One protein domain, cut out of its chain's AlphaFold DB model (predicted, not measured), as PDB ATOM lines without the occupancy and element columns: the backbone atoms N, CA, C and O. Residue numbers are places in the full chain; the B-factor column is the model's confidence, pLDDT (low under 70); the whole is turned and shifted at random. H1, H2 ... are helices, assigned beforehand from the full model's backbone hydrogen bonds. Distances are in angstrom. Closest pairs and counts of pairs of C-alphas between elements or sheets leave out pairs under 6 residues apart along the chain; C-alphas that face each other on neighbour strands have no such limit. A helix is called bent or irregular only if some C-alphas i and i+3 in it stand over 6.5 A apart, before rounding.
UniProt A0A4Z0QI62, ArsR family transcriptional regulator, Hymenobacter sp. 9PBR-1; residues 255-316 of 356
ATOM      1  N   ALA A 255     190.205 140.254 153.559       95.25
ATOM      2  CA  ALA A 255     190.708 138.918 153.239       95.25
ATOM      3  C   ALA A 255     189.591 137.963 152.774       95.25
ATOM      4  O   ALA A 255     189.737 137.293 151.749       95.25
ATOM      5  N   LEU A 256     188.463 137.925 153.493       93.38
ATOM      6  CA  LEU A 256     187.315 137.084 153.132       93.38
ATOM      7  C   LEU A 256     186.654 137.566 151.837       93.38
ATOM      8  O   LEU A 256     186.279 136.753 150.993       93.38
ATOM      9  N   PHE A 257     186.564 138.882 151.654       94.69
ATOM     10  CA  PHE A 257     186.080 139.502 150.429       94.69
ATOM     11  C   PHE A 257     186.938 139.128 149.215       94.69
ATOM     12  O   PHE A 257     186.410 138.631 148.221       94.69
ATOM     13  N   THR A 258     188.259 139.301 149.302       95.56
ATOM     14  CA  THR A 258     189.196 138.964 148.224       95.56
ATOM     15  C   THR A 258     189.154 137.477 147.892       95.56
ATOM     16  O   THR A 258     189.111 137.116 146.713       95.56
ATOM     17  N   ALA A 259     189.107 136.602 148.900       95.81
ATOM     18  CA  ALA A 259     188.981 135.162 148.690       95.81
ATOM     19  C   ALA A 259     187.677 134.806 147.956       95.81
ATOM     20  O   ALA A 259     187.708 134.117 146.935       95.81
ATOM     21  N   ALA A 260     186.538 135.332 148.416       94.25
ATOM     22  CA  ALA A 260     185.240 135.065 147.805       94.25
ATOM     23  C   ALA A 260     185.121 135.650 146.386       94.25
ATOM     24  O   ALA A 260     184.538 135.020 145.501       94.25
ATOM     25  N   TRP A 261     185.701 136.831 146.139       95.38
ATOM     26  CA  TRP A 261     185.778 137.426 144.803       95.38
ATOM     27  C   TRP A 261     186.609 136.562 143.852       95.38
ATOM     28  O   TRP A 261     186.181 136.284 142.733       95.38
ATOM     29  N   THR A 262     187.766 136.087 144.314       95.75
ATOM     30  CA  THR A 262     188.664 135.225 143.533       95.75
ATOM     31  C   THR A 262     187.991 133.897 143.193       95.75
ATOM     32  O   THR A 262     188.030 133.458 142.045       95.75
ATOM     33  N   GLU A 263     187.293 133.283 144.154       96.38
ATOM     34  CA  GLU A 263     186.508 132.067 143.918       96.38
ATOM     35  C   GLU A 263     185.385 132.307 142.892       96.38
ATOM     36  O   GLU A 263     185.151 131.483 142.003       96.38
ATOM     37  N   ALA A 264     184.686 133.443 142.978       94.38
ATOM     38  CA  ALA A 264     183.644 133.805 142.022       94.38
ATOM     39  C   ALA A 264     184.198 134.048 140.608       94.38
ATOM     40  O   ALA A 264     183.569 133.624 139.630       94.38
ATOM     41  N   ALA A 265     185.367 134.689 140.512       95.44
ATOM     42  CA  ALA A 265     186.086 134.924 139.267       95.44
ATOM     43  C   ALA A 265     186.546 133.611 138.625       95.44
ATOM     44  O   ALA A 265     186.291 133.399 137.441       95.44
ATOM     45  N   ALA A 266     187.107 132.690 139.412       95.69
ATOM     46  CA  ALA A 266     187.523 131.370 138.941       95.69
ATOM     47  C   ALA A 266     186.348 130.540 138.392       95.69
ATOM     48  O   ALA A 266     186.490 129.841 137.394       95.69
ATOM     49  N   LYS A 267     185.160 130.646 139.005       96.81
ATOM     50  CA  LYS A 267     183.952 129.948 138.529       96.81
ATOM     51  C   LYS A 267     183.386 130.512 137.223       96.81
ATOM     52  O   LYS A 267     182.632 129.812 136.558       96.81
ATOM     53  N   ASN A 268     183.655 131.779 136.896       96.31
ATOM     54  CA  ASN A 268     183.072 132.465 135.737       96.31
ATOM     55  C   ASN A 268     184.098 133.413 135.084       96.31
ATOM     56  O   ASN A 268     183.892 134.633 135.115       96.31
ATOM     57  N   PRO A 269     185.191 132.894 134.500       95.38
ATOM     58  CA  PRO A 269     186.321 133.709 134.051       95.38
ATOM     59  C   PRO A 269     185.902 134.810 133.069       95.38
ATOM     60  O   PRO A 269     186.224 135.976 133.293       95.38
ATOM     61  N   ASP A 270     185.067 134.495 132.075       95.38
ATOM     62  CA  ASP A 270     184.603 135.463 131.067       95.38
ATOM     63  C   ASP A 270     183.850 136.652 131.683       95.38
ATOM     64  O   ASP A 270     183.943 137.795 131.230       95.38
ATOM     65  N   ARG A 271     183.110 136.402 132.769       94.50
ATOM     66  CA  ARG A 271     182.311 137.429 133.445       94.50
ATOM     67  C   ARG A 271     183.179 138.405 134.237       94.50
ATOM     68  O   ARG A 271     182.788 139.569 134.380       94.50
ATOM     69  N   TYR A 272     184.305 137.928 134.765       95.44
ATOM     70  CA  TYR A 272     185.189 138.679 135.658       95.44
ATOM     71  C   TYR A 272     186.489 139.148 135.003       95.44
ATOM     72  O   TYR A 272     187.156 139.999 135.583       95.44
ATOM     73  N   ALA A 273     186.810 138.693 133.789       94.69
ATOM     74  CA  ALA A 273     188.028 139.065 133.065       94.69
ATOM     75  C   ALA A 273     188.232 140.590 132.981       94.69
ATOM     76  O   ALA A 273     189.314 141.096 133.261       94.69
ATOM     77  N   LYS A 274     187.163 141.347 132.710       95.19
ATOM     78  CA  LYS A 274     187.192 142.823 132.663       95.19
ATOM     79  C   LYS A 274     187.458 143.515 134.006       95.19
ATOM     80  O   LYS A 274     187.723 144.709 134.026       95.19
ATOM     81  N   TYR A 275     187.371 142.783 135.113       95.38
ATOM     82  CA  TYR A 275     187.642 143.276 136.463       95.38
ATOM     83  C   TYR A 275     188.940 142.703 137.043       95.38
ATOM     84  O   TYR A 275     189.216 142.918 138.218       95.38
ATOM     85  N   ALA A 276     189.746 141.985 136.252       92.56
ATOM     86  CA  ALA A 276     190.976 141.353 136.732       92.56
ATOM     87  C   ALA A 276     191.982 142.364 137.311       92.56
ATOM     88  O   ALA A 276     192.730 142.035 138.223       92.56
ATOM     89  N   ALA A 277     191.966 143.602 136.811       92.94
ATOM     90  CA  ALA A 277     192.823 144.680 137.290       92.94
ATOM     91  C   ALA A 277     192.221 145.491 138.454       92.94
ATOM     92  O   ALA A 277     192.845 146.467 138.859       92.94
ATOM     93  N   ALA A 278     191.025 145.156 138.957       94.56
ATOM     94  CA  ALA A 278     190.327 145.957 139.966       94.56
ATOM     95  C   ALA A 278     191.126 146.082 141.274       94.56
ATOM     96  O   ALA A 278     191.661 145.097 141.782       94.56
ATOM     97  N   ASP A 279     191.127 147.276 141.864       96.00
ATOM     98  CA  ASP A 279     191.587 147.480 143.239       96.00
ATOM     99  C   ASP A 279     190.524 146.978 144.228       96.00
ATOM    100  O   ASP A 279     189.609 147.697 144.637       96.00
ATOM    101  N   LEU A 280     190.622 145.699 144.591       95.44
ATOM    102  CA  LEU A 280     189.673 145.055 145.495       95.44
ATOM    103  C   LEU A 280     189.639 145.698 146.890       95.44
ATOM    104  O   LEU A 280     188.583 145.668 147.518       95.44
ATOM    105  N   ALA A 281     190.739 146.298 147.361       95.62
ATOM    106  CA  ALA A 281     190.766 146.980 148.653       95.62
ATOM    107  C   ALA A 281     189.917 148.252 148.611       95.62
ATOM    108  O   ALA A 281     189.012 148.411 149.432       95.62
ATOM    109  N   HIS A 282     190.120 149.081 147.583       95.50
ATOM    110  CA  HIS A 282     189.307 150.275 147.364       95.50
ATOM    111  C   HIS A 282     187.811 149.948 147.272       95.50
ATOM    112  O   HIS A 282     186.980 150.614 147.895       95.50
ATOM    113  N   TYR A 283     187.448 148.916 146.503       95.25
ATOM    114  CA  TYR A 283     186.047 148.526 146.354       95.25
ATOM    115  C   TYR A 283     185.464 147.940 147.643       95.25
ATOM    116  O   TYR A 283     184.312 148.217 147.960       95.25
ATOM    117  N   HIS A 284     186.230 147.177 148.416       94.94
ATOM    118  CA  HIS A 284     185.768 146.689 149.712       94.94
ATOM    119  C   HIS A 284     185.430 147.846 150.667       94.94
ATOM    120  O   HIS A 284     184.328 147.886 151.211       94.94
ATOM    121  N   GLU A 285     186.336 148.814 150.821       93.56
ATOM    122  CA  GLU A 285     186.136 149.981 151.695       93.56
ATOM    123  C   GLU A 285     184.986 150.870 151.211       93.56
ATOM    124  O   GLU A 285     184.070 151.170 151.973       93.56
ATOM    125  N   SER A 286     184.951 151.193 149.916       93.06
ATOM    126  CA  SER A 286     183.902 152.048 149.341       93.06
ATOM    127  C   SER A 286     182.502 151.471 149.545       93.06
ATOM    128  O   SER A 286     181.536 152.202 149.766       93.06
ATOM    129  N   PHE A 287     182.364 150.145 149.465       90.94
ATOM    130  CA  PHE A 287     181.078 149.492 149.674       90.94
ATOM    131  C   PHE A 287     180.732 149.287 151.151       90.94
ATOM    132  O   PHE A 287     179.542 149.184 151.461       90.94
ATOM    133  N   LEU A 288     181.718 149.256 152.055       89.56
ATOM    134  CA  LEU A 288     181.462 149.360 153.493       89.56
ATOM    135  C   LEU A 288     180.875 150.737 153.816       89.56
ATOM    136  O   LEU A 288     179.789 150.798 154.387       89.56
ATOM    137  N   ASP A 289     181.506 151.812 153.342       88.25
ATOM    138  CA  ASP A 289     181.039 153.186 153.559       88.25
ATOM    139  C   ASP A 289     179.654 153.427 152.939       88.25
ATOM    140  O   ASP A 289     178.758 153.988 153.572       88.25
ATOM    141  N   TRP A 290     179.430 152.940 151.713       86.31
ATOM    142  CA  TRP A 290     178.126 153.014 151.044       86.31
ATOM    143  C   TRP A 290     177.039 152.219 151.783       86.31
ATOM    144  O   TRP A 290     175.878 152.634 151.841       86.31
ATOM    145  N   SER A 291     177.395 151.060 152.348       83.50
ATOM    146  CA  SER A 291     176.470 150.280 153.171       83.50
ATOM    147  C   SER A 291     176.143 151.003 154.478       83.50
ATOM    148  O   SER A 291     175.018 150.868 154.964       83.50
ATOM    149  N   ASP A 292     177.104 151.748 155.029       80.69
ATOM    150  CA  ASP A 292     176.945 152.550 156.239       80.69
ATOM    151  C   ASP A 292     176.052 153.769 156.021       80.69
ATOM    152  O   ASP A 292     175.220 154.084 156.872       80.69
ATOM    153  N   SER A 293     176.146 154.407 154.855       78.19
ATOM    154  CA  SER A 293     175.359 155.601 154.551       78.19
ATOM    155  C   SER A 293     173.884 155.312 154.264       78.19
ATOM    156  O   SER A 293     173.030 156.137 154.584       78.19
ATOM    157  N   ASN A 294     173.565 154.168 153.649       71.06
ATOM    158  CA  ASN A 294     172.224 153.933 153.096       71.06
ATOM    159  C   ASN A 294     171.314 153.066 153.966       71.06
ATOM    160  O   ASN A 294     170.127 152.964 153.663       71.06
ATOM    161  N   ASN A 295     171.833 152.411 155.015       70.62
ATOM    162  CA  ASN A 295     171.091 151.398 155.785       70.62
ATOM    163  C   ASN A 295     170.392 150.339 154.895       70.62
ATOM    164  O   ASN A 295     169.441 149.679 155.318       70.62
ATOM    165  N   GLU A 296     170.858 150.165 153.654       64.38
ATOM    166  CA  GLU A 296     170.252 149.274 152.676       64.38
ATOM    167  C   GLU A 296     170.795 147.859 152.829       64.38
ATOM    168  O   GLU A 296     172.001 147.613 152.917       64.38
ATOM    169  N   THR A 297     169.876 146.901 152.778       63.91
ATOM    170  CA  THR A 297     170.199 145.480 152.770       63.91
ATOM    171  C   THR A 297     170.101 144.995 151.324       63.91
ATOM    172  O   THR A 297     169.002 144.972 150.768       63.91
ATOM    173  N   LYS A 298     171.204 144.583 150.688       65.62
ATOM    174  CA  LYS A 298     171.112 143.769 149.461       65.62
ATOM    175  C   LYS A 298     171.673 142.390 149.745       65.62
ATOM    176  O   LYS A 298     172.734 142.257 150.342       65.62
ATOM    177  N   ALA A 299     170.939 141.369 149.315       68.44
ATOM    178  CA  ALA A 299     171.305 139.975 149.544       68.44
ATOM    179  C   ALA A 299     172.552 139.550 148.748       68.44
ATOM    180  O   ALA A 299     173.260 138.634 149.154       68.44
ATOM    181  N   ASP A 300     172.825 140.217 147.622       85.38
ATOM    182  CA  ASP A 300     173.905 139.859 146.705       85.38
ATOM    183  C   ASP A 300     174.979 140.956 146.668       85.38
ATOM    184  O   ASP A 300     174.954 141.891 145.852       85.38
ATOM    185  N   TRP A 301     175.931 140.851 147.597       87.62
ATOM    186  CA  TRP A 301     177.077 141.756 147.682       87.62
ATOM    187  C   TRP A 301     177.929 141.716 146.408       87.62
ATOM    188  O   TRP A 301     178.412 142.748 145.944       87.62
ATOM    189  N   LEU A 302     178.050 140.542 145.788       91.44
ATOM    190  CA  LEU A 302     178.875 140.313 144.607       91.44
ATOM    191  C   LEU A 302     178.288 141.040 143.391       91.44
ATOM    192  O   LEU A 302     179.002 141.723 142.653       91.44
ATOM    193  N   ALA A 303     176.967 140.944 143.193       90.25
ATOM    194  CA  ALA A 303     176.278 141.702 142.152       90.25
ATOM    195  C   ALA A 303     176.364 143.215 142.381       90.25
ATOM    196  O   ALA A 303     176.540 143.961 141.415       90.25
ATOM    197  N   THR A 304     176.275 143.645 143.639       91.19
ATOM    198  CA  THR A 304     176.345 145.056 144.035       91.19
ATOM    199  C   THR A 304     177.715 145.654 143.713       91.19
ATOM    200  O   THR A 304     177.797 146.666 143.014       91.19
ATOM    201  N   ILE A 305     178.790 144.970 144.105       92.50
ATOM    202  CA  ILE A 305     180.167 145.412 143.859       92.50
ATOM    203  C   ILE A 305     180.497 145.404 142.371       92.50
ATOM    204  O   ILE A 305     181.005 146.392 141.839       92.50
ATOM    205  N   ARG A 306     180.093 144.353 141.651       93.94
ATOM    206  CA  ARG A 306     180.216 144.306 140.188       93.94
ATOM    207  C   ARG A 306     179.463 145.454 139.505       93.94
ATOM    208  O   ARG A 306     179.910 145.948 138.473       93.94
ATOM    209  N   GLY A 307     178.312 145.857 140.046       94.31
ATOM    210  CA  GLY A 307     177.554 147.016 139.575       94.31
ATOM    211  C   GLY A 307     178.309 148.333 139.771       94.31
ATOM    212  O   GLY A 307     178.312 149.162 138.866       94.31
ATOM    213  N   GLY A 308     178.994 148.506 140.908       93.94
ATOM    214  CA  GLY A 308     179.908 149.633 141.136       93.94
ATOM    215  C   GLY A 308     181.047 149.658 140.129       93.94
ATOM    216  O   GLY A 308     181.145 150.591 139.345       93.94
ATOM    217  N   MET A 309     181.809 148.566 140.060       96.62
ATOM    218  CA  MET A 309     182.932 148.425 139.131       96.62
ATOM    219  C   MET A 309     182.537 148.659 137.669       96.62
ATOM    220  O   MET A 309     183.297 149.243 136.905       96.62
ATOM    221  N   ARG A 310     181.345 148.205 137.251       96.81
ATOM    222  CA  ARG A 310     180.837 148.461 135.897       96.81
ATOM    223  C   ARG A 310     180.625 149.954 135.644       96.81
ATOM    224  O   ARG A 310     181.055 150.430 134.603       96.81
ATOM    225  N   ARG A 311     179.983 150.664 136.578       96.75
ATOM    226  CA  ARG A 311     179.744 152.109 136.446       96.75
ATOM    227  C   ARG A 311     181.055 152.878 136.364       96.75
ATOM    228  O   ARG A 311     181.176 153.760 135.526       96.75
ATOM    229  N   ASP A 312     182.037 152.517 137.180       96.06
ATOM    230  CA  ASP A 312     183.339 153.186 137.158       96.06
ATOM    231  C   ASP A 312     184.087 152.903 135.851       96.06
ATOM    232  O   ASP A 312     184.724 153.793 135.298       96.06
ATOM    233  N   LEU A 313     183.968 151.685 135.311       94.50
ATOM    234  CA  LEU A 313     184.522 151.335 134.003       94.50
ATOM    235  C   LEU A 313     183.875 152.146 132.872       94.50
ATOM    236  O   LEU A 313     184.586 152.667 132.021       94.50
ATOM    237  N   GLU A 314     182.550 152.296 132.889       95.69
ATOM    238  CA  GLU A 314     181.804 153.101 131.910       95.69
ATOM    239  C   GLU A 314     182.147 154.596 132.002       95.69
ATOM    240  O   GLU A 314     182.174 155.285 130.985       95.69
ATOM    241  N   LYS A 315     182.452 155.093 133.205       95.94
ATOM    242  CA  LYS A 315     182.851 156.488 133.449       95.94
ATOM    243  C   LYS A 315     184.345 156.762 133.254       95.94
ATOM    244  O   LYS A 315     184.752 157.918 133.310       95.94
ATOM    245  N   GLY A 316     185.169 155.731 133.059       94.06
ATOM    246  CA  GLY A 316     186.630 155.867 133.034       94.06
ATOM    247  C   GLY A 316     187.261 156.148 134.409       94.06
ATOM    248  O   GLY A 316     188.413 156.563 134.485       94.06
TER     249      GLY A 316
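Overview. This is residues 255 to 316 of the 356 residues of the protein "ArsR family transcriptional regulator" of Hymenobacter sp. 9PBR-1 (UniProt A0A4Z0QI62). Three longer helices, H1, H3 and H4, run in three different directions, about perpendicular to one another, and come near each other with few close contacts. The short helix H2 turns the corner after H1, while residues 288 to 300, of which 288 to 294 belong to H3 and the rest to the link after it, stand free and stick out from the body. The printed part has 62 residues with four named helices, in the order H1, H2, H3, H4 along the chain, and no named strand; the class is all helix. The whole is compact, with a radius of gyration of the C-alphas of 11.7 A, and spans 32 by 27 by 19 A.

Arrangement. H3, residues 280 to 294, and H4, residues 301 to 315, are the longest helices by residues. They only just touch, with 3 pairs of C-alphas within 8 A, through residues 283 to 287 of H3 and 305 to 309 of H4 alone. Their closest C-alphas, those of Tyr 283 and Ile 305, are 7.1 A apart, and their lines are about perpendicular at 74 degrees. H1, residues 255 to 267, is close to H3 but not clearly touching it; the closest C-alphas, those of Thr 258 and Leu 280, are 6.7 A apart, and the lines are only just about perpendicular, at 70.1 degrees. H1 is also close to H4 but not clearly touching it, with the C-alphas of Trp 261 and Leu 302 closest at 7.5 A, about perpendicular at 79 degrees. H2, residues 269 to 275, and H1 only just touch, with 3 pairs of C-alphas within 8 A, and touch only at the corner by their link; of H1, residue 265 alone takes part. The closest C-alphas there, those of Ala 265 and Tyr 272, are 5.3 A apart, and the helices run opposite ways at a steep tilt of 47 degrees. H2 is close to H4 but not clearly touching it, with the C-alphas of Tyr 275 and Met 309 closest at 7.5 A, while H2 and H3 are apart. In H1, H3 and H4 every O i to N i+4 pair is within hydrogen-bond range; in H2 it is 1 of 3, beside 2 of 4 O i to N i+3 pairs.

Along the chain. H3 measures 21.0 A from C-alpha 280 at (189.673, 145.055, 145.495) to C-alpha 294, and H4 21.3 A from C-alpha 301 to C-alpha 315 at (182.851, 156.488, 133.449). H1 measures 18.5 A and begins with C-alpha 255 at (190.708, 138.918, 153.239). H2 measures 10.0 A and is irregular, with C-alphas 271 and 274 7.3 A apart.

Size, cuts and confidence. The two C-alphas farthest apart are those of Asp 270 and Asn 295, at 32.4 A. The printed part has no cut. The links from H1 to H2 and from H2 to H3 are tight, and that from H3 to H4 is short. The mean pLDDT of the printed part is 90.8, and residues 296 to 299 are under 70.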